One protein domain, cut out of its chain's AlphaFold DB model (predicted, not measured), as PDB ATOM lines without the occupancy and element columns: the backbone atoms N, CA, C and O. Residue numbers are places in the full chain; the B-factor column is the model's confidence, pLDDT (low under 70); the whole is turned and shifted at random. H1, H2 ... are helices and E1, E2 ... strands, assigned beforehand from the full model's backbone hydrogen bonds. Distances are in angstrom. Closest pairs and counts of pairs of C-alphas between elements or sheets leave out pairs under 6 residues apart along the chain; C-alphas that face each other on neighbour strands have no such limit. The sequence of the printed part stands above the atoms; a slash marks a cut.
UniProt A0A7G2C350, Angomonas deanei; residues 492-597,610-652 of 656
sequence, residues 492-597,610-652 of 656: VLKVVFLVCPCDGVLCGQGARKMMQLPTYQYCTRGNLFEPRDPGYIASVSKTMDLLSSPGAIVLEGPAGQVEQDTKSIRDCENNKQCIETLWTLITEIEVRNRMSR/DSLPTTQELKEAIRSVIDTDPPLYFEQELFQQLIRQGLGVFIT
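What this domain is: This is residues 492 to 597 and 610 to 652 of the 656 residues of a protein of Angomonas deanei (UniProt A0A7G2C350). At one end of this long domain a three-stranded sheet, E1 E4 E3, is covered on one face by H2; toward the other end the long helix H3 lies side by side with H4. The small sheet E2 E5 and the short helix H1 lie in the middle, with the short helices H5 and H6 nearby, and the long link from E3 to E4 reaches over to pair briefly with E2. The printed part has 149 residues, with six named helices and five named strands in the order E1 E2 H1 E3 E4 H2 H3 H4 E5 H5 H6; both sheets are antiparallel and the class is mixed, helices and strands. It is compact, with a radius of gyration of the C-alphas of 16.7 A, and only just elongated, spanning 57 by 29 by 27 A.

Where its parts are: In the larger sheet E1 is residues 492 to 497, 15.8 A long, from C-alpha 492 at (-34.399, -0.197, -9.952); E4 is residues 552 to 558, 19.2 A, and E3 is residues 520 to 524. H2, residues 559 to 573, measures 21.2 A. H3, residues 576 to 597, measures 31.8 A and ends at C-alpha 597 at (16.782, -28.036, -13.715); H4, residues 615 to 628, measures 20.1 A. The shorter elements are E2, residues 504 to 506, H1, residues 508 to 515, E5, residues 633 to 635, H5, residues 636 to 644, and H6, residues 648 to 651, with C-alpha 651 at (-5.611, -12.304, -18.677).

How they stand to each other: E4 is the inner strand, antiparallel to E1, with N 494 and O 555 2.8 A apart, and to E3, with N 554 and O 522 2.9 A apart; E3 and E4 form a hairpin. H2 is on one face of this sheet, two layers in all, at a height over the sheet of 9.3 A, and runs along E4 at 14 degrees on the local plane. H1 only grazes the sheet with residues 514 to 515 and only just touches H2, with 3 pairs of C-alphas within 8 A, the closest Met 514 and Ile 569 at 6.6 A. E2 and E5 are antiparallel, with N 505 and O 634 2.9 A apart. H3 and H4 touch at a shallow tilt of 8 degrees, opposite ways, with the C-alphas of Ile 589 and Thr 615 closest at 5.8 A. H5 only just touches H3, with 3 pairs of C-alphas within 8 A, the closest Trp 583 and Leu 638 at 7.3 A, at a steep tilt of 42 degrees. H6 only just touches H1, with 3 such pairs, the closest Gly 508 and Ile 651 at 5.5 A. In H1 to H5 every O i to N i+4 pair is within hydrogen-bond range; H6 is too short for one.

The domain as a whole: The C-alphas farthest apart are those of Val 492 and Arg 597, at 58.4 A. Residues 598 to 609 are not printed, and C-alphas 597 and 610 are 14.7 A apart across this cut. The link from E3 to E4, residues 525 to 551, is long. The mean pLDDT of the printed part is 89.3; residues 526, 531, 533 to 535, 610 and 652 are under 70.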
ATOM      1  N   VAL A 492     -35.471  -0.916 -10.657       91.94
ATOM      2  CA  VAL A 492     -34.399  -0.197  -9.952       91.94
ATOM      3  C   VAL A 492     -33.338   0.259 -10.946       91.94
ATOM      4  O   VAL A 492     -33.018  -0.455 -11.890       91.94
ATOM      5  N   LEU A 493     -32.795   1.455 -10.716       94.44
ATOM      6  CA  LEU A 493     -31.569   1.947 -11.340       94.44
ATOM      7  C   LEU A 493     -30.539   2.142 -10.225       94.44
ATOM      8  O   LEU A 493     -30.753   2.959  -9.322       94.44
ATOM      9  N   LYS A 494     -29.456   1.365 -10.267       96.06
ATOM     10  CA  LYS A 494     -28.409   1.318  -9.243       96.06
ATOM     11  C   LYS A 494     -27.040   1.553  -9.881       96.06
ATOM     12  O   LYS A 494     -26.751   1.052 -10.958       96.06
ATOM     13  N   VAL A 495     -26.194   2.311  -9.202       96.00
ATOM     14  CA  VAL A 495     -24.801   2.576  -9.571       96.00
ATOM     15  C   VAL A 495     -23.929   1.929  -8.514       96.00
ATOM     16  O   VAL A 495     -23.939   2.381  -7.373       96.00
ATOM     17  N   VAL A 496     -23.218   0.868  -8.868       96.50
ATOM     18  CA  VAL A 496     -22.334   0.127  -7.962       96.50
ATOM     19  C   VAL A 496     -20.922   0.670  -8.129       96.50
ATOM     20  O   VAL A 496     -20.350   0.556  -9.212       96.50
ATOM     21  N   PHE A 497     -20.364   1.288  -7.088       94.94
ATOM     22  CA  PHE A 497     -18.985   1.776  -7.103       94.94
ATOM     23  C   PHE A 497     -18.043   0.606  -6.863       94.94
ATOM     24  O   PHE A 497     -18.236  -0.165  -5.917       94.94
ATOM     25  N   LEU A 498     -17.049   0.464  -7.733       95.38
ATOM     26  CA  LEU A 498     -16.133  -0.657  -7.672       95.38
ATOM     27  C   LEU A 498     -15.084  -0.459  -6.579       95.38
ATOM     28  O   LEU A 498     -14.627   0.662  -6.334       95.38
ATOM     29  N   VAL A 499     -14.688  -1.559  -5.951       94.38
ATOM     30  CA  VAL A 499     -13.714  -1.599  -4.860       94.38
ATOM     31  C   VAL A 499     -12.599  -2.564  -5.231       94.38
ATOM     32  O   VAL A 499     -12.801  -3.771  -5.327       94.38
ATOM     33  N   CYS A 500     -11.396  -2.028  -5.409       93.38
ATOM     34  CA  CYS A 500     -10.197  -2.824  -5.604       93.38
ATOM     35  C   CYS A 500      -9.462  -3.002  -4.266       93.38
ATOM     36  O   CYS A 500      -9.094  -2.009  -3.635       93.38
ATOM     37  N   PRO A 501      -9.218  -4.238  -3.801       91.62
ATOM     38  CA  PRO A 501      -8.556  -4.473  -2.518       91.62
ATOM     39  C   PRO A 501      -7.028  -4.286  -2.566       91.62
ATOM     40  O   PRO A 501      -6.390  -4.249  -1.509       91.62
ATOM     41  N   CYS A 502      -6.435  -4.171  -3.757       90.38
ATOM     42  CA  CYS A 502      -4.990  -4.189  -3.978       90.38
ATOM     43  C   CYS A 502      -4.551  -3.223  -5.088       90.38
ATOM     44  O   CYS A 502      -5.359  -2.746  -5.877       90.38
ATOM     45  N   ASP A 503      -3.247  -2.956  -5.155       90.25
ATOM     46  CA  ASP A 503      -2.639  -2.386  -6.356       90.25
ATOM     47  C   ASP A 503      -2.366  -3.513  -7.358       90.25
ATOM     48  O   ASP A 503      -1.840  -4.575  -7.004       90.25
ATOM     49  N   GLY A 504      -2.719  -3.300  -8.623       91.62
ATOM     50  CA  GLY A 504      -2.594  -4.356  -9.616       91.62
ATOM     51  C   GLY A 504      -3.232  -4.021 -10.950       91.62
ATOM     52  O   GLY A 504      -3.114  -2.901 -11.446       91.62
ATOM     53  N   VAL A 505      -3.889  -5.007 -11.554       90.62
ATOM     54  CA  VAL A 505      -4.467  -4.887 -12.897       90.62
ATOM     55  C   VAL A 505      -5.873  -5.474 -12.968       90.62
ATOM     56  O   VAL A 505      -6.212  -6.419 -12.255       90.62
ATOM     57  N   LEU A 506      -6.694  -4.938 -13.868       91.19
ATOM     58  CA  LEU A 506      -8.007  -5.489 -14.184       91.19
ATOM     59  C   LEU A 506      -7.866  -6.836 -14.913       91.19
ATOM     60  O   LEU A 506      -7.156  -6.954 -15.915       91.19
ATOM     61  N   CYS A 507      -8.594  -7.842 -14.439       90.44
ATOM     62  CA  CYS A 507      -8.744  -9.130 -15.101       90.44
ATOM     63  C   CYS A 507      -9.728  -9.010 -16.270       90.44
ATOM     64  O   CYS A 507     -10.912  -8.720 -16.076       90.44
ATOM     65  N   GLY A 508      -9.268  -9.298 -17.491       86.56
ATOM     66  CA  GLY A 508     -10.112  -9.217 -18.684       86.56
ATOM     67  C   GLY A 508     -11.324 -10.156 -18.649       86.56
ATOM     68  O   GLY A 508     -12.404  -9.766 -19.089       86.56
ATOM     69  N   GLN A 509     -11.184 -11.367 -18.096       88.25
ATOM     70  CA  GLN A 509     -12.311 -12.304 -17.963       88.25
ATOM     71  C   GLN A 509     -13.302 -11.880 -16.877       88.25
ATOM     72  O   GLN A 509     -14.509 -11.951 -17.101       88.25
ATOM     73  N   GLY A 510     -12.810 -11.357 -15.749       91.56
ATOM     74  CA  GLY A 510     -13.653 -10.771 -14.706       91.56
ATOM     75  C   GLY A 510     -14.490  -9.622 -15.260       91.56
ATOM     76  O   GLY A 510     -15.711  -9.620 -15.134       91.56
ATOM     77  N   ALA A 511     -13.856  -8.704 -15.991       90.00
ATOM     78  CA  ALA A 511     -14.542  -7.597 -16.647       90.00
ATOM     79  C   ALA A 511     -15.622  -8.071 -17.638       90.00
ATOM     80  O   ALA A 511     -16.746  -7.570 -17.604       90.00
ATOM     81  N   ARG A 512     -15.327  -9.067 -18.488       88.62
ATOM     82  CA  ARG A 512     -16.320  -9.646 -19.417       88.62
ATOM     83  C   ARG A 512     -17.504 -10.270 -18.685       88.62
ATOM     84  O   ARG A 512     -18.636 -10.027 -19.093       88.62
ATOM     85  N   LYS A 513     -17.257 -11.010 -17.599       91.81
ATOM     86  CA  LYS A 513     -18.311 -11.589 -16.751       91.81
ATOM     87  C   LYS A 513     -19.247 -10.501 -16.216       91.81
ATOM     88  O   LYS A 513     -20.459 -10.681 -16.253       91.81
ATOM     89  N   MET A 514     -18.706  -9.358 -15.785       92.94
ATOM     90  CA  MET A 514     -19.512  -8.230 -15.292       92.94
ATOM     91  C   MET A 514     -20.343  -7.569 -16.397       92.94
ATOM     92  O   MET A 514     -21.520  -7.281 -16.196       92.94
ATOM     93  N   MET A 515     -19.763  -7.375 -17.585       91.44
ATOM     94  CA  MET A 515     -20.461  -6.779 -18.735       91.44
ATOM     95  C   MET A 515     -21.564  -7.678 -19.322       91.44
ATOM     96  O   MET A 515     -22.370  -7.216 -20.125       91.44
ATOM     97  N   GLN A 516     -21.599  -8.959 -18.947       94.38
ATOM     98  CA  GLN A 516     -22.606  -9.936 -19.374       94.38
ATOM     99  C   GLN A 516     -23.727 -10.143 -18.344       94.38
ATOM    100  O   GLN A 516     -24.615 -10.969 -18.572       94.38
ATOM    101  N   LEU A 517     -23.702  -9.422 -17.216       97.31
ATOM    102  CA  LEU A 517     -24.753  -9.517 -16.205       97.31
ATOM    103  C   LEU A 517     -26.114  -9.078 -16.783       97.31
ATOM    104  O   LEU A 517     -26.164  -8.096 -17.528       97.31
ATOM    105  N   PRO A 518     -27.227  -9.747 -16.426       97.94
ATOM    106  CA  PRO A 518     -28.550  -9.457 -16.985       97.94
ATOM    107  C   PRO A 518     -29.008  -7.998 -16.876       97.94
ATOM    108  O   PRO A 518     -29.718  -7.518 -17.757       97.94
ATOM    109  N   THR A 519     -28.638  -7.300 -15.800       97.69
ATOM    110  CA  THR A 519     -29.038  -5.902 -15.558       97.69
ATOM    111  C   THR A 519     -27.972  -4.881 -15.943       97.69
ATOM    112  O   THR A 519     -28.207  -3.680 -15.795       97.69
ATOM    113  N   TYR A 520     -26.819  -5.320 -16.456       96.75
ATOM    114  CA  TYR A 520     -25.736  -4.431 -16.872       96.75
ATOM    115  C   TYR A 520     -26.195  -3.446 -17.952       96.75
ATOM    116  O   TYR A 520     -26.799  -3.835 -18.951       96.75
ATOM    117  N   GLN A 521     -25.872  -2.164 -17.761       93.12
ATOM    118  CA  GLN A 521     -26.093  -1.118 -18.759       93.12
ATOM    119  C   GLN A 521     -24.769  -0.622 -19.341       93.12
ATOM    120  O   GLN A 521     -24.530  -0.732 -20.542       93.12
ATOM    121  N   TYR A 522     -23.918  -0.040 -18.496       91.06
ATOM    122  CA  TYR A 522     -22.624   0.520 -18.883       91.06
ATOM    123  C   TYR A 522     -21.760   0.798 -17.649       91.06
ATOM    124  O   TYR A 522     -22.263   0.901 -16.527       91.06
ATOM    125  N   CYS A 523     -20.458   0.973 -17.865       88.50
ATOM    126  CA  CYS A 523     -19.539   1.492 -16.859       88.50
ATOM    127  C   CYS A 523     -19.473   3.024 -16.912       88.50
ATOM    128  O   CYS A 523     -19.655   3.646 -17.955       88.50
ATOM    129  N   THR A 524     -19.213   3.645 -15.768       85.88
ATOM    130  CA  THR A 524     -19.046   5.091 -15.619       85.88
ATOM    131  C   THR A 524     -17.919   5.396 -14.632       85.88
ATOM    132  O   THR A 524     -17.385   4.490 -13.992       85.88
ATOM    133  N   ARG A 525     -17.547   6.673 -14.495       76.75
ATOM    134  CA  ARG A 525     -16.432   7.142 -13.648       76.75
ATOM    135  C   ARG A 525     -15.066   6.522 -13.991       76.75
ATOM    136  O   ARG A 525     -14.246   6.327 -13.103       76.75
ATOM    137  N   GLY A 526     -14.816   6.249 -15.269       69.75
ATOM    138  CA  GLY A 526     -13.528   5.768 -15.767       69.75
ATOM    139  C   GLY A 526     -13.676   5.035 -17.095       69.75
ATOM    140  O   GLY A 526     -14.744   4.511 -17.401       69.75
ATOM    141  N   ASN A 527     -12.588   4.965 -17.857       70.31
ATOM    142  CA  ASN A 527     -12.498   4.228 -19.121       70.31
ATOM    143  C   ASN A 527     -11.850   2.844 -18.949       70.31
ATOM    144  O   ASN A 527     -11.372   2.245 -19.909       70.31
ATOM    145  N   LEU A 528     -11.818   2.330 -17.715       75.62
ATOM    146  CA  LEU A 528     -11.142   1.076 -17.378       75.62
ATOM    147  C   LEU A 528     -11.689  -0.123 -18.171       75.62
ATOM    148  O   LEU A 528     -10.956  -1.062 -18.466       75.62
ATOM    149  N   PHE A 529     -12.977  -0.075 -18.516       75.12
ATOM    150  CA  PHE A 529     -13.685  -1.120 -19.256       75.12
ATOM    151  C   PHE A 529     -13.795  -0.833 -20.758       75.12
ATOM    152  O   PHE A 529     -14.395  -1.627 -21.481       75.12
ATOM    153  N   GLU A 530     -13.257   0.289 -21.240       71.81
ATOM    154  CA  GLU A 530     -13.327   0.626 -22.660       71.81
ATOM    155  C   GLU A 530     -12.393  -0.276 -23.481       71.81
ATOM    156  O   GLU A 530     -11.273  -0.567 -23.045       71.81
ATOM    157  N   PRO A 531     -12.824  -0.731 -24.675       65.31
ATOM    158  CA  PRO A 531     -11.958  -1.474 -25.576       65.31
ATOM    159  C   PRO A 531     -10.709  -0.654 -25.913       65.31
ATOM    160  O   PRO A 531     -10.808   0.494 -26.335       65.31
ATOM    161  N   ARG A 532      -9.534  -1.257 -25.744       70.19
ATOM    162  CA  ARG A 532      -8.236  -0.662 -26.082       70.19
ATOM    163  C   ARG A 532      -7.416  -1.619 -26.929       70.19
ATOM    164  O   ARG A 532      -7.787  -2.785 -27.065       70.19
ATOM    165  N   ASP A 533      -6.298  -1.132 -27.459       68.56
ATOM    166  CA  ASP A 533      -5.387  -1.919 -28.288       68.56
ATOM    167  C   ASP A 533      -5.029  -3.276 -27.651       68.56
ATOM    168  O   ASP A 533      -4.851  -3.372 -26.428       68.56
ATOM    169  N   PRO A 534      -4.884  -4.343 -28.461       64.56
ATOM    170  CA  PRO A 534      -4.451  -5.643 -27.970       64.56
ATOM    171  C   PRO A 534      -3.167  -5.541 -27.137       64.56
ATOM    172  O   PRO A 534      -2.142  -5.054 -27.609       64.56
ATOM    173  N   GLY A 535      -3.213  -6.042 -25.902       66.06
ATOM    174  CA  GLY A 535      -2.083  -5.978 -24.970       66.06
ATOM    175  C   GLY A 535      -2.131  -4.805 -23.991       66.06
ATOM    176  O   GLY A 535      -1.249  -4.720 -23.138       66.06
ATOM    177  N   TYR A 536      -3.156  -3.948 -24.049       75.88
ATOM    178  CA  TYR A 536      -3.391  -2.940 -23.020       75.88
ATOM    179  C   TYR A 536      -3.576  -3.585 -21.637       75.88
ATOM    180  O   TYR A 536      -4.367  -4.515 -21.450       75.88
ATOM    181  N   ILE A 537      -2.833  -3.069 -20.658       80.12
ATOM    182  CA  ILE A 537      -2.905  -3.479 -19.257       80.12
ATOM    183  C   ILE A 537      -3.569  -2.341 -18.490       80.12
ATOM    184  O   ILE A 537      -2.995  -1.266 -18.325       80.12
ATOM    185  N   ALA A 538      -4.791  -2.591 -18.036       85.81
ATOM    186  CA  ALA A 538      -5.561  -1.640 -17.254       85.81
ATOM    187  C   ALA A 538      -5.121  -1.708 -15.784       85.81
ATOM    188  O   ALA A 538      -5.576  -2.574 -15.034       85.81
ATOM    189  N   SER A 539      -4.202  -0.828 -15.389       87.25
ATOM    190  CA  SER A 539      -3.741  -0.730 -14.002       87.25
ATOM    191  C   SER A 539      -4.832  -0.179 -13.088       87.25
ATOM    192  O   SER A 539      -5.538   0.765 -13.440       87.25
ATOM    193  N   VAL A 540      -4.921  -0.741 -11.889       89.00
ATOM    194  CA  VAL A 540      -5.824  -0.313 -10.820       89.00
ATOM    195  C   VAL A 540      -5.035  -0.095  -9.536       89.00
ATOM    196  O   VAL A 540      -3.961  -0.666  -9.338       89.00
ATOM    197  N   SER A 541      -5.573   0.748  -8.664       87.38
ATOM    198  CA  SER A 541      -5.021   0.980  -7.334       87.38
ATOM    199  C   SER A 541      -6.002   0.523  -6.278       87.38
ATOM    200  O   SER A 541      -7.215   0.525  -6.510       87.38
ATOM    201  N   LYS A 542      -5.473   0.193  -5.100       90.00
ATOM    202  CA  LYS A 542      -6.302  -0.099  -3.940       90.00
ATOM    203  C   LYS A 542      -7.263   1.066  -3.708       90.00
ATOM    204  O   LYS A 542      -6.859   2.227  -3.721       90.00
ATOM    205  N   THR A 543      -8.534   0.751  -3.496       90.88
ATOM    206  CA  THR A 543      -9.576   1.746  -3.262       90.88
ATOM    207  C   THR A 543      -9.497   2.270  -1.834       90.88
ATOM    208  O   THR A 543      -9.533   1.517  -0.864       90.88
ATOM    209  N   MET A 544      -9.387   3.587  -1.732       86.62
ATOM    210  CA  MET A 544      -9.140   4.346  -0.505       86.62
ATOM    211  C   MET A 544     -10.157   5.477  -0.315       86.62
ATOM    212  O   MET A 544     -10.357   5.980   0.791       86.62
ATOM    213  N   ASP A 545     -10.788   5.885  -1.408       83.75
ATOM    214  CA  ASP A 545     -11.769   6.949  -1.520       83.75
ATOM    215  C   ASP A 545     -12.488   6.830  -2.877       83.75
ATOM    216  O   ASP A 545     -12.297   5.880  -3.641       83.75
ATOM    217  N   LEU A 546     -13.325   7.816  -3.191       84.12
ATOM    218  CA  LEU A 546     -14.055   7.878  -4.451       84.12
ATOM    219  C   LEU A 546     -13.151   8.074  -5.688       84.12
ATOM    220  O   LEU A 546     -13.559   7.706  -6.789       84.12
ATOM    221  N   LEU A 547     -11.969   8.682  -5.540       80.25
ATOM    222  CA  LEU A 547     -11.054   8.976  -6.654       80.25
ATOM    223  C   LEU A 547     -10.199   7.759  -7.028       80.25
ATOM    224  O   LEU A 547      -9.863   7.579  -8.193       80.25
ATOM    225  N   SER A 548      -9.879   6.923  -6.046       83.44
ATOM    226  CA  SER A 548      -9.150   5.656  -6.192       83.44
ATOM    227  C   SER A 548     -10.057   4.454  -6.488       83.44
ATOM    228  O   SER A 548      -9.564   3.350  -6.719       83.44
ATOM    229  N   SER A 549     -11.380   4.639  -6.490       89.50
ATOM    230  CA  SER A 549     -12.317   3.641  -7.017       89.50
ATOM    231  C   SER A 549     -12.041   3.425  -8.518       89.50
ATOM    232  O   SER A 549     -11.975   4.410  -9.256       89.50
ATOM    233  N   PRO A 550     -11.905   2.175  -9.009       89.94
ATOM    234  CA  PRO A 550     -11.589   1.899 -10.416       89.94
ATOM    235  C   PRO A 550     -12.662   2.362 -11.415       89.94
ATOM    236  O   PRO A 550     -12.412   2.412 -12.618       89.94
ATOM    237  N   GLY A 551     -13.869   2.643 -10.928       91.06
ATOM    238  CA  GLY A 551     -15.019   3.053 -11.719       91.06
ATOM    239  C   GLY A 551     -16.319   2.643 -11.036       91.06
ATOM    240  O   GLY A 551     -16.337   2.240  -9.874       91.06
ATOM    241  N   ALA A 552     -17.424   2.725 -11.763       93.00
ATOM    242  CA  ALA A 552     -18.715   2.242 -11.301       93.00
ATOM    243  C   ALA A 552     -19.474   1.530 -12.423       93.00
ATOM    244  O   ALA A 552     -19.324   1.874 -13.594       93.00
ATOM    245  N   ILE A 553     -20.315   0.566 -12.059       94.62
ATOM    246  CA  ILE A 553     -21.189  -0.163 -12.981       94.62
ATOM    247  C   ILE A 553     -22.626   0.309 -12.778       94.62
ATOM    248  O   ILE A 553     -23.130   0.342 -11.654       94.62
ATOM    249  N   VAL A 554     -23.296   0.670 -13.870       95.12
ATOM    250  CA  VAL A 554     -24.717   1.022 -13.873       95.12
ATOM    251  C   VAL A 554     -25.538  -0.230 -14.161       95.12
ATOM    252  O   VAL A 554     -25.377  -0.860 -15.207       95.12
ATOM    253  N   LEU A 555     -26.421  -0.568 -13.223       96.94
ATOM    254  CA  LEU A 555     -27.363  -1.678 -13.291       96.94
ATOM    255  C   LEU A 555     -28.794  -1.147 -13.356       96.94
ATOM    256  O   LEU A 555     -29.173  -0.251 -12.597       96.94
ATOM    257  N   GLU A 556     -29.608  -1.726 -14.230       95.06
ATOM    258  CA  GLU A 556     -31.009  -1.356 -14.394       95.06
ATOM    259  C   GLU A 556     -31.876  -2.589 -14.688       95.06
ATOM    260  O   GLU A 556     -31.558  -3.387 -15.570       95.06
ATOM    261  N   GLY A 557     -32.972  -2.757 -13.942       94.19
ATOM    262  CA  GLY A 557     -33.904  -3.876 -14.114       94.19
ATOM    263  C   GLY A 557     -34.745  -4.167 -12.863       94.19
ATOM    264  O   GLY A 557     -34.834  -3.313 -11.979       94.19
ATOM    265  N   PRO A 558     -35.375  -5.354 -12.762       94.12
ATOM    266  CA  PRO A 558     -36.126  -5.763 -11.572       94.12
ATOM    267  C   PRO A 558     -35.240  -5.804 -10.319       94.12
ATOM    268  O   PRO A 558     -34.121  -6.319 -10.372       94.12
ATOM    269  N   ALA A 559     -35.750  -5.324  -9.181       93.25
ATOM    270  CA  ALA A 559     -34.994  -5.162  -7.935       93.25
ATOM    271  C   ALA A 559     -34.248  -6.433  -7.509       93.25
ATOM    272  O   ALA A 559     -33.071  -6.368  -7.159       93.25
ATOM    273  N   GLY A 560     -34.910  -7.594  -7.580       95.44
ATOM    274  CA  GLY A 560     -34.305  -8.875  -7.208       95.44
ATOM    275  C   GLY A 560     -33.115  -9.262  -8.092       95.44
ATOM    276  O   GLY A 560     -32.106  -9.739  -7.579       95.44
ATOM    277  N   GLN A 561     -33.198  -9.003  -9.401       97.62
ATOM    278  CA  GLN A 561     -32.094  -9.287 -10.320       97.62
ATOM    279  C   GLN A 561     -30.945  -8.290 -10.138       97.62
ATOM    280  O   GLN A 561     -29.791  -8.700 -10.106       97.62
ATOM    281  N   VAL A 562     -31.248  -6.998  -9.955       97.44
ATOM    282  CA  VAL A 562     -30.223  -5.972  -9.685       97.44
ATOM    283  C   VAL A 562     -29.450  -6.302  -8.406       97.44
ATOM    284  O   VAL A 562     -28.236  -6.117  -8.357       97.44
ATOM    285  N   GLU A 563     -30.122  -6.810  -7.372       97.25
ATOM    286  CA  GLU A 563     -29.462  -7.231  -6.133       97.25
ATOM    287  C   GLU A 563     -28.556  -8.453  -6.346       97.25
ATOM    288  O   GLU A 563     -27.407  -8.456  -5.901       97.25
ATOM    289  N   GLN A 564     -29.025  -9.455  -7.095       98.06
ATOM    290  CA  GLN A 564     -28.229 -10.635  -7.442       98.06
ATOM    291  C   GLN A 564     -26.988 -10.281  -8.280       98.06
ATOM    292  O   GLN A 564     -25.898 -10.812  -8.042       98.06
ATOM    293  N   ASP A 565     -27.129  -9.363  -9.233       98.38
ATOM    294  CA  ASP A 565     -26.027  -8.885 -10.070       98.38
ATOM    295  C   ASP A 565     -25.052  -8.029  -9.247       98.38
ATOM    296  O   ASP A 565     -23.839  -8.196  -9.370       98.38
ATOM    297  N   THR A 566     -25.555  -7.194  -8.324       98.00
ATOM    298  CA  THR A 566     -24.720  -6.437  -7.370       98.00
ATOM    299  C   THR A 566     -23.864  -7.384  -6.532       98.00
ATOM    300  O   THR A 566     -22.654  -7.185  -6.417       98.00
ATOM    301  N   LYS A 567     -24.462  -8.450  -5.987       97.12
ATOM    302  CA  LYS A 567     -23.725  -9.480  -5.247       97.12
ATOM    303  C   LYS A 567     -22.665 -10.154  -6.120       97.12
ATOM    304  O   LYS A 567     -21.530 -10.301  -5.686       97.12
ATOM    305  N   SER A 568     -23.009 -10.494  -7.362       96.75
ATOM    306  CA  SER A 568     -22.074 -11.126  -8.303       96.75
ATOM    307  C   SER A 568     -20.861 -10.235  -8.612       96.75
ATOM    308  O   SER A 568     -19.756 -10.750  -8.774       96.75
ATOM    309  N   ILE A 569     -21.043  -8.906  -8.638       97.12
ATOM    310  CA  ILE A 569     -19.938  -7.939  -8.734       97.12
ATOM    311  C   ILE A 569     -19.045  -8.019  -7.495       97.12
ATOM    312  O   ILE A 569     -17.838  -8.213  -7.633       97.12
ATOM    313  N   ARG A 570     -19.629  -7.936  -6.292       96.25
ATOM    314  CA  ARG A 570     -18.874  -7.997  -5.027       96.25
ATOM    315  C   ARG A 570     -18.104  -9.309  -4.859       96.25
ATOM    316  O   ARG A 570     -16.951  -9.291  -4.431       96.25
ATOM    317  N   ASP A 571     -18.707 -10.432  -5.243       95.06
ATOM    318  CA  ASP A 571     -18.061 -11.748  -5.215       95.06
ATOM    319  C   ASP A 571     -16.856 -11.795  -6.181       95.06
ATOM    320  O   ASP A 571     -15.815 -12.365  -5.854       95.06
ATOM    321  N   CYS A 572     -16.951 -11.141  -7.347       95.19
ATOM    322  CA  CYS A 572     -15.866 -11.072  -8.329       95.19
ATOM    323  C   CYS A 572     -14.720 -10.141  -7.888       95.19
ATOM    324  O   CYS A 572     -13.550 -10.490  -8.057       95.19
ATOM    325  N   GLU A 573     -15.023  -8.987  -7.279       95.50
ATOM    326  CA  GLU A 573     -14.027  -8.044  -6.729       95.50
ATOM    327  C   GLU A 573     -13.099  -8.688  -5.695       95.50
ATOM    328  O   GLU A 573     -11.922  -8.337  -5.606       95.50
ATOM    329  N   ASN A 574     -13.627  -9.645  -4.932       87.00
ATOM    330  CA  ASN A 574     -12.955 -10.266  -3.800       87.00
ATOM    331  C   ASN A 574     -12.929 -11.798  -3.915       87.00
ATOM    332  O   ASN A 574     -13.126 -12.506  -2.923       87.00
ATOM    333  N   ASN A 575     -12.685 -12.326  -5.120       93.69
ATOM    334  CA  ASN A 575     -12.615 -13.770  -5.349       93.69
ATOM    335  C   ASN A 575     -11.305 -14.378  -4.808       93.69
ATOM    336  O   ASN A 575     -10.395 -14.755  -5.553       93.69
ATOM    337  N   LYS A 576     -11.207 -14.461  -3.478       90.94
ATOM    338  CA  LYS A 576     -10.035 -14.984  -2.763       90.94
ATOM    339  C   LYS A 576      -9.743 -16.436  -3.118       90.94
ATOM    340  O   LYS A 576      -8.586 -16.785  -3.308       90.94
ATOM    341  N   GLN A 577     -10.785 -17.253  -3.274       94.06
ATOM    342  CA  GLN A 577     -10.636 -18.671  -3.599       94.06
ATOM    343  C   GLN A 577      -9.938 -18.868  -4.949       94.06
ATOM    344  O   GLN A 577      -9.034 -19.698  -5.068       94.06
ATOM    345  N   CYS A 578     -10.335 -18.097  -5.964       94.31
ATOM    346  CA  CYS A 578      -9.680 -18.128  -7.265       94.31
ATOM    347  C   CYS A 578      -8.215 -17.684  -7.147       94.31
ATOM    348  O   CYS A 578      -7.321 -18.397  -7.599       94.31
ATOM    349  N   ILE A 579      -7.950 -16.566  -6.462       93.94
ATOM    350  CA  ILE A 579      -6.592 -16.037  -6.251       93.94
ATOM    351  C   ILE A 579      -5.680 -17.061  -5.553       93.94
ATOM    352  O   ILE A 579      -4.562 -17.293  -6.010       93.94
ATOM    353  N   GLU A 580      -6.148 -17.700  -4.481       95.62
ATOM    354  CA  GLU A 580      -5.397 -18.733  -3.753       95.62
ATOM    355  C   GLU A 580      -5.082 -19.935  -4.651       95.62
ATOM    356  O   GLU A 580      -3.936 -20.381  -4.718       95.62
ATOM    357  N   THR A 581      -6.073 -20.400  -5.415       96.38
ATOM    358  CA  THR A 581      -5.910 -21.518  -6.356       96.38
ATOM    359  C   THR A 581      -4.862 -21.200  -7.427       96.38
ATOM    360  O   THR A 581      -4.024 -22.041  -7.758       96.38
ATOM    361  N   LEU A 582      -4.861 -19.970  -7.953       94.94
ATOM    362  CA  LEU A 582      -3.871 -19.520  -8.933       94.94
ATOM    363  C   LEU A 582      -2.452 -19.523  -8.360       94.94
ATOM    364  O   LEU A 582      -1.527 -19.990  -9.028       94.94
ATOM    365  N   TRP A 583      -2.275 -19.055  -7.123       96.12
ATOM    366  CA  TRP A 583      -0.980 -19.101  -6.443       96.12
ATOM    367  C   TRP A 583      -0.476 -20.531  -6.233       96.12
ATOM    368  O   TRP A 583       0.712 -20.793  -6.446       96.12
ATOM    369  N   THR A 584      -1.362 -21.466  -5.877       96.56
ATOM    370  CA  THR A 584      -1.016 -22.890  -5.754       96.56
ATOM    371  C   THR A 584      -0.500 -23.446  -7.080       96.56
ATOM    372  O   THR A 584       0.612 -23.972  -7.128       96.56
ATOM    373  N   LEU A 585      -1.236 -23.243  -8.176       95.75
ATOM    374  CA  LEU A 585      -0.857 -23.745  -9.503       95.75
ATOM    375  C   LEU A 585       0.458 -23.135 -10.014       95.75
ATOM    376  O   LEU A 585       1.285 -23.830 -10.602       95.75
ATOM    377  N   ILE A 586       0.692 -21.841  -9.774       94.44
ATOM    378  CA  ILE A 586       1.963 -21.186 -10.122       94.44
ATOM    379  C   ILE A 586       3.120 -21.795  -9.327       94.44
ATOM    380  O   ILE A 586       4.175 -22.078  -9.896       94.44
ATOM    381  N   THR A 587       2.916 -22.031  -8.031       93.88
ATOM    382  CA  THR A 587       3.924 -22.645  -7.160       93.88
ATOM    383  C   THR A 587       4.274 -24.053  -7.640       93.88
ATOM    384  O   THR A 587       5.454 -24.395  -7.716       93.88
ATOM    385  N   GLU A 588       3.284 -24.850  -8.048       93.69
ATOM    386  CA  GLU A 588       3.510 -26.180  -8.629       93.69
ATOM    387  C   GLU A 588       4.341 -26.121  -9.918       93.69
ATOM    388  O   GLU A 588       5.288 -26.898 -10.079       93.69
ATOM    389  N   ILE A 589       4.070 -25.152 -10.803       92.06
ATOM    390  CA  ILE A 589       4.886 -24.926 -12.006       92.06
ATOM    391  C   ILE A 589       6.333 -24.578 -11.624       92.06
ATOM    392  O   ILE A 589       7.277 -25.104 -12.222       92.06
ATOM    393  N   GLU A 590       6.539 -23.699 -10.641       90.19
ATOM    394  CA  GLU A 590       7.882 -23.323 -10.187       90.19
ATOM    395  C   GLU A 590       8.651 -24.498  -9.576       90.19
ATOM    396  O   GLU A 590       9.827 -24.687  -9.900       90.19
ATOM    397  N   VAL A 591       8.001 -25.302  -8.729       88.19
ATOM    398  CA  VAL A 591       8.593 -26.504  -8.121       88.19
ATOM    399  C   VAL A 591       8.996 -27.497  -9.206       88.19
ATOM    400  O   VAL A 591      10.151 -27.932  -9.228       88.19
ATOM    401  N   ARG A 592       8.101 -27.778 -10.164       86.94
ATOM    402  CA  ARG A 592       8.393 -28.668 -11.295       86.94
ATOM    403  C   ARG A 592       9.589 -28.168 -12.104       86.94
ATOM    404  O   ARG A 592      10.528 -28.922 -12.345       86.94
ATOM    405  N   ASN A 593       9.603 -26.885 -12.467       85.12
ATOM    406  CA  ASN A 593      10.696 -26.292 -13.242       85.12
ATOM    407  C   ASN A 593      12.045 -26.350 -12.501       85.12
ATOM    408  O   ASN A 593      13.084 -26.502 -13.143       85.12
ATOM    409  N   ARG A 594      12.055 -26.225 -11.166       84.94
ATOM    410  CA  ARG A 594      13.275 -26.381 -10.353       84.94
ATOM    411  C   ARG A 594      13.751 -27.831 -10.327       84.94
ATOM    412  O   ARG A 594      14.939 -28.057 -10.536       84.94
ATOM    413  N   MET A 595      12.844 -28.791 -10.142       81.88
ATOM    414  CA  MET A 595      13.174 -30.222 -10.184       81.88
ATOM    415  C   MET A 595      13.753 -30.621 -11.548       81.88
ATOM    416  O   MET A 595      14.794 -31.266 -11.601       81.88
ATOM    417  N   SER A 596      13.173 -30.135 -12.651       76.75
ATOM    418  CA  SER A 596      13.697 -30.389 -14.001       76.75
ATOM    419  C   SER A 596      15.077 -29.772 -14.266       76.75
ATOM    420  O   SER A 596      15.808 -30.291 -15.099       76.75
ATOM    421  N   ARG A 597      15.452 -28.674 -13.589       72.75
ATOM    422  CA  ARG A 597      16.782 -28.036 -13.715       72.75
ATOM    423  C   ARG A 597      17.844 -28.637 -12.793       72.75
ATOM    424  O   ARG A 597      19.028 -28.471 -13.060       72.75
ATOM    425  N   ASP A 610       7.406 -37.881 -13.399       69.94
ATOM    426  CA  ASP A 610       6.467 -38.488 -14.355       69.94
ATOM    427  C   ASP A 610       5.065 -38.690 -13.750       69.94
ATOM    428  O   ASP A 610       4.080 -38.772 -14.478       69.94
ATOM    429  N   SER A 611       4.957 -38.717 -12.415       74.56
ATOM    430  CA  SER A 611       3.675 -38.795 -11.696       74.56
ATOM    431  C   SER A 611       2.988 -37.437 -11.476       74.56
ATOM    432  O   SER A 611       1.823 -37.394 -11.080       74.56
ATOM    433  N   LEU A 612       3.696 -36.329 -11.724       79.69
ATOM    434  CA  LEU A 612       3.197 -34.968 -11.521       79.69
ATOM    435  C   LEU A 612       2.602 -34.380 -12.812       79.69
ATOM    436  O   LEU A 612       3.142 -34.643 -13.891       79.69
ATOM    437  N   PRO A 613       1.596 -33.486 -12.716       86.25
ATOM    438  CA  PRO A 613       1.061 -32.759 -13.864       86.25
ATOM    439  C   PRO A 613       2.151 -31.993 -14.613       86.25
ATOM    440  O   PRO A 613       3.022 -31.351 -14.014       86.25
ATOM    441  N   THR A 614       2.113 -32.047 -15.937       90.19
ATOM    442  CA  THR A 614       3.008 -31.299 -16.816       90.19
ATOM    443  C   THR A 614       2.787 -29.792 -16.683       90.19
ATOM    444  O   THR A 614       1.706 -29.312 -16.347       90.19
ATOM    445  N   THR A 615       3.809 -29.001 -17.025       89.88
ATOM    446  CA  THR A 615       3.696 -27.533 -17.053       89.88
ATOM    447  C   THR A 615       2.563 -27.052 -17.966       89.88
ATOM    448  O   THR A 615       1.959 -26.015 -17.699       89.88
ATOM    449  N   GLN A 616       2.268 -27.783 -19.044       91.25
ATOM    450  CA  GLN A 616       1.175 -27.447 -19.953       91.25
ATOM    451  C   GLN A 616      -0.194 -27.711 -19.311       91.25
ATOM    452  O   GLN A 616      -1.042 -26.823 -19.342       91.25
ATOM    453  N   GLU A 617      -0.376 -28.861 -18.655       93.75
ATOM    454  CA  GLU A 617      -1.608 -29.188 -17.918       93.75
ATOM    455  C   GLU A 617      -1.878 -28.179 -16.793       93.75
ATOM    456  O   GLU A 617      -3.002 -27.709 -16.641       93.75
ATOM    457  N   LEU A 618      -0.844 -27.759 -16.057       94.50
ATOM    458  CA  LEU A 618      -0.983 -26.733 -15.014       94.50
ATOM    459  C   LEU A 618      -1.379 -25.365 -15.591       94.50
ATOM    460  O   LEU A 618      -2.215 -24.663 -15.024       94.50
ATOM    461  N   LYS A 619      -0.827 -24.976 -16.749       93.75
ATOM    462  CA  LYS A 619      -1.233 -23.740 -17.444       93.75
ATOM    463  C   LYS A 619      -2.672 -23.808 -17.951       93.75
ATOM    464  O   LYS A 619      -3.367 -22.793 -17.940       93.75
ATOM    465  N   GLU A 620      -3.124 -24.974 -18.399       93.94
ATOM    466  CA  GLU A 620      -4.516 -25.206 -18.795       93.94
ATOM    467  C   GLU A 620      -5.457 -25.176 -17.589       93.94
ATOM    468  O   GLU A 620      -6.518 -24.556 -17.673       93.94
ATOM    469  N   ALA A 621      -5.038 -25.719 -16.443       95.00
ATOM    470  CA  ALA A 621      -5.766 -25.593 -15.184       95.00
ATOM    471  C   ALA A 621      -5.916 -24.122 -14.764       95.00
ATOM    472  O   ALA A 621      -7.024 -23.694 -14.446       95.00
ATOM    473  N   ILE A 622      -4.847 -23.317 -14.858       94.38
ATOM    474  CA  ILE A 622      -4.916 -21.869 -14.599       94.38
ATOM    475  C   ILE A 622      -5.953 -21.196 -15.510       94.38
ATOM    476  O   ILE A 622      -6.777 -20.416 -15.036       94.38
ATOM    477  N   ARG A 623      -5.939 -21.499 -16.815       92.31
ATOM    478  CA  ARG A 623      -6.921 -20.938 -17.760       92.31
ATOM    479  C   ARG A 623      -8.348 -21.335 -17.396       92.31
ATOM    480  O   ARG A 623      -9.210 -20.468 -17.340       92.31
ATOM    481  N   SER A 624      -8.567 -22.610 -17.085       93.56
ATOM    482  CA  SER A 624      -9.872 -23.150 -16.690       93.56
ATOM    483  C   SER A 624     -10.432 -22.471 -15.435       93.56
ATOM    484  O   SER A 624     -11.603 -22.089 -15.404       93.56
ATOM    485  N   VAL A 625      -9.586 -22.250 -14.423       93.62
ATOM    486  CA  VAL A 625      -9.958 -21.541 -13.188       93.62
ATOM    487  C   VAL A 625     -10.431 -20.119 -13.501       93.62
ATOM    488  O   VAL A 625     -11.507 -19.714 -13.059       93.62
ATOM    489  N   ILE A 626      -9.671 -19.383 -14.317       92.12
ATOM    490  CA  ILE A 626     -10.001 -18.003 -14.698       92.12
ATOM    491  C   ILE A 626     -11.248 -17.946 -15.597       92.12
ATOM    492  O   ILE A 626     -12.028 -17.010 -15.476       92.12
ATOM    493  N   ASP A 627     -11.466 -18.914 -16.487       90.50
ATOM    494  CA  ASP A 627     -12.655 -18.934 -17.351       90.50
ATOM    495  C   ASP A 627     -13.937 -19.283 -16.580       90.50
ATOM    496  O   ASP A 627     -15.016 -18.805 -16.927       90.50
ATOM    497  N   THR A 628     -13.828 -20.097 -15.528       91.06
ATOM    498  CA  THR A 628     -14.985 -20.560 -14.749       91.06
ATOM    499  C   THR A 628     -15.428 -19.522 -13.722       91.06
ATOM    500  O   THR A 628     -16.612 -19.191 -13.634       91.06
ATOM    501  N   ASP A 629     -14.485 -19.001 -12.936       91.88
ATOM    502  CA  ASP A 629     -14.788 -18.043 -11.877       91.88
ATOM    503  C   ASP A 629     -13.647 -17.025 -11.696       91.88
ATOM    504  O   ASP A 629     -12.846 -17.124 -10.764       91.88
ATOM    505  N   PRO A 630     -13.525 -16.051 -12.615       93.56
ATOM    506  CA  PRO A 630     -12.435 -15.085 -12.583       93.56
ATOM    507  C   PRO A 630     -12.553 -14.123 -11.392       93.56
ATOM    508  O   PRO A 630     -13.668 -13.721 -11.033       93.56
ATOM    509  N   PRO A 631     -11.421 -13.646 -10.839       95.19
ATOM    510  CA  PRO A 631     -11.422 -12.433 -10.038       95.19
ATOM    511  C   PRO A 631     -11.608 -11.221 -10.960       95.19
ATOM    512  O   PRO A 631     -11.321 -11.293 -12.159       95.19
ATOM    513  N   LEU A 632     -12.038 -10.084 -10.413       94.56
ATOM    514  CA  LEU A 632     -12.071  -8.828 -11.165       94.56
ATOM    515  C   LEU A 632     -10.682  -8.185 -11.251       94.56
ATOM    516  O   LEU A 632     -10.368  -7.543 -12.250       94.56
ATOM    517  N   TYR A 633      -9.830  -8.402 -10.249       94.44
ATOM    518  CA  TYR A 633      -8.499  -7.802 -10.159       94.44
ATOM    519  C   TYR A 633      -7.431  -8.854  -9.875       94.44
ATOM    520  O   TYR A 633      -7.649  -9.778  -9.091       94.44
ATOM    521  N   PHE A 634      -6.259  -8.684 -10.480       93.00
ATOM    522  CA  PHE A 634      -5.045  -9.388 -10.086       93.00
ATOM    523  C   PHE A 634      -4.133  -8.425  -9.342       93.00
ATOM    524  O   PHE A 634      -3.832  -7.350  -9.857       93.00
ATOM    525  N   GLU A 635      -3.645  -8.831  -8.173       93.81
ATOM    526  CA  GLU A 635      -2.541  -8.133  -7.516       93.81
ATOM    527  C   GLU A 635      -1.305  -8.118  -8.425       93.81
ATOM    528  O   GLU A 635      -1.047  -9.070  -9.171       93.81
ATOM    529  N   GLN A 636      -0.531  -7.033  -8.348       91.62
ATOM    530  CA  GLN A 636       0.629  -6.800  -9.204       91.62
ATOM    531  C   GLN A 636       1.611  -7.986  -9.241       91.62
ATOM    532  O   GLN A 636       2.118  -8.334 -10.310       91.62
ATOM    533  N   GLU A 637       1.875  -8.624  -8.099       93.69
ATOM    534  CA  GLU A 637       2.817  -9.744  -8.009       93.69
ATOM    535  C   GLU A 637       2.287 -11.001  -8.714       93.69
ATOM    536  O   GLU A 637       2.984 -11.594  -9.545       93.69
ATOM    537  N   LEU A 638       1.024 -11.358  -8.463       93.06
ATOM    538  CA  LEU A 638       0.359 -12.479  -9.129       93.06
ATOM    539  C   LEU A 638       0.325 -12.267 -10.647       93.06
ATOM    540  O   LEU A 638       0.646 -13.172 -11.421       93.06
ATOM    541  N   PHE A 639      -0.002 -11.051 -11.086       92.44
ATOM    542  CA  PHE A 639      -0.012 -10.695 -12.500       92.44
ATOM    543  C   PHE A 639       1.361 -10.881 -13.163       92.44
ATOM    544  O   PHE A 639       1.460 -11.478 -14.239       92.44
ATOM    545  N   GLN A 640       2.439 -10.434 -12.512       92.38
ATOM    546  CA  GLN A 640       3.801 -10.630 -13.017       92.38
ATOM    547  C   GLN A 640       4.170 -12.110 -13.129       92.38
ATOM    548  O   GLN A 640       4.816 -12.508 -14.103       92.38
ATOM    549  N   GLN A 641       3.746 -12.938 -12.174       93.69
ATOM    550  CA  GLN A 641       3.979 -14.378 -12.244       93.69
ATOM    551  C   GLN A 641       3.212 -15.026 -13.397       93.69
ATOM    552  O   GLN A 641       3.797 -15.790 -14.167       93.69
ATOM    553  N   LEU A 642       1.950 -14.653 -13.614       91.38
ATOM    554  CA  LEU A 642       1.177 -15.123 -14.767       91.38
ATOM    555  C   LEU A 642       1.839 -14.730 -16.102       91.38
ATOM    556  O   LEU A 642       1.911 -15.549 -17.024       91.38
ATOM    557  N   ILE A 643       2.397 -13.517 -16.206       90.50
ATOM    558  CA  ILE A 643       3.180 -13.097 -17.381       90.50
ATOM    559  C   ILE A 643       4.414 -13.984 -17.568       90.50
ATOM    560  O   ILE A 643       4.646 -14.454 -18.682       90.50
ATOM    561  N   ARG A 644       5.186 -14.253 -16.506       91.31
ATOM    562  CA  ARG A 644       6.373 -15.130 -16.574       91.31
ATOM    563  C   ARG A 644       6.030 -16.538 -17.056       91.31
ATOM    564  O   ARG A 644       6.846 -17.163 -17.729       91.31
ATOM    565  N   GLN A 645       4.815 -17.014 -16.782       89.50
ATOM    566  CA  GLN A 645       4.315 -18.293 -17.290       89.50
ATOM    567  C   GLN A 645       3.765 -18.231 -18.729       89.50
ATOM    568  O   GLN A 645       3.317 -19.249 -19.263       89.50
ATOM    569  N   GLY A 646       3.824 -17.078 -19.402       87.31
ATOM    570  CA  GLY A 646       3.329 -16.894 -20.770       87.31
ATOM    571  C   GLY A 646       1.804 -16.777 -20.864       87.31
ATOM    572  O   GLY A 646       1.233 -17.031 -21.923       87.31
ATOM    573  N   LEU A 647       1.132 -16.415 -19.767       84.88
ATOM    574  CA  LEU A 647      -0.328 -16.289 -19.699       84.88
ATOM    575  C   LEU A 647      -0.821 -14.839 -19.838       84.88
ATOM    576  O   LEU A 647      -2.026 -14.606 -19.836       84.88
ATOM    577  N   GLY A 648       0.081 -13.867 -20.031       76.88
ATOM    578  CA  GLY A 648      -0.252 -12.436 -20.094       76.88
ATOM    579  C   GLY A 648      -1.350 -12.079 -21.108       76.88
ATOM    580  O   GLY A 648      -2.288 -11.375 -20.767       76.88
ATOM    581  N   VAL A 649      -1.299 -12.630 -22.327       72.69
ATOM    582  CA  VAL A 649      -2.290 -12.359 -23.398       72.69
ATOM    583  C   VAL A 649      -3.698 -12.874 -23.059       72.69
ATOM    584  O   VAL A 649      -4.689 -12.425 -23.634       72.69
ATOM    585  N   PHE A 650      -3.801 -13.858 -22.168       72.88
ATOM    586  CA  PHE A 650      -5.074 -14.473 -21.799       72.88
ATOM    587  C   PHE A 650      -5.817 -13.666 -20.727       72.88
ATOM    588  O   PHE A 650      -7.045 -13.620 -20.726       72.88
ATOM    589  N   ILE A 651      -5.069 -13.003 -19.846       74.75
ATOM    590  CA  ILE A 651      -5.611 -12.304 -18.677       74.75
ATOM    591  C   ILE A 651      -5.813 -10.801 -18.897       74.75
ATOM    592  O   ILE A 651      -6.476 -10.155 -18.086       74.75
ATOM    593  N   THR A 652      -5.293 -10.245 -19.994       69.94
ATOM    594  CA  THR A 652      -5.538  -8.855 -20.396       69.94
ATOM    595  C   THR A 652      -6.862  -8.698 -21.145       69.94
ATOM    596  O   THR A 652      -7.395  -9.632 -21.758       69.94
TER     597      THR A 652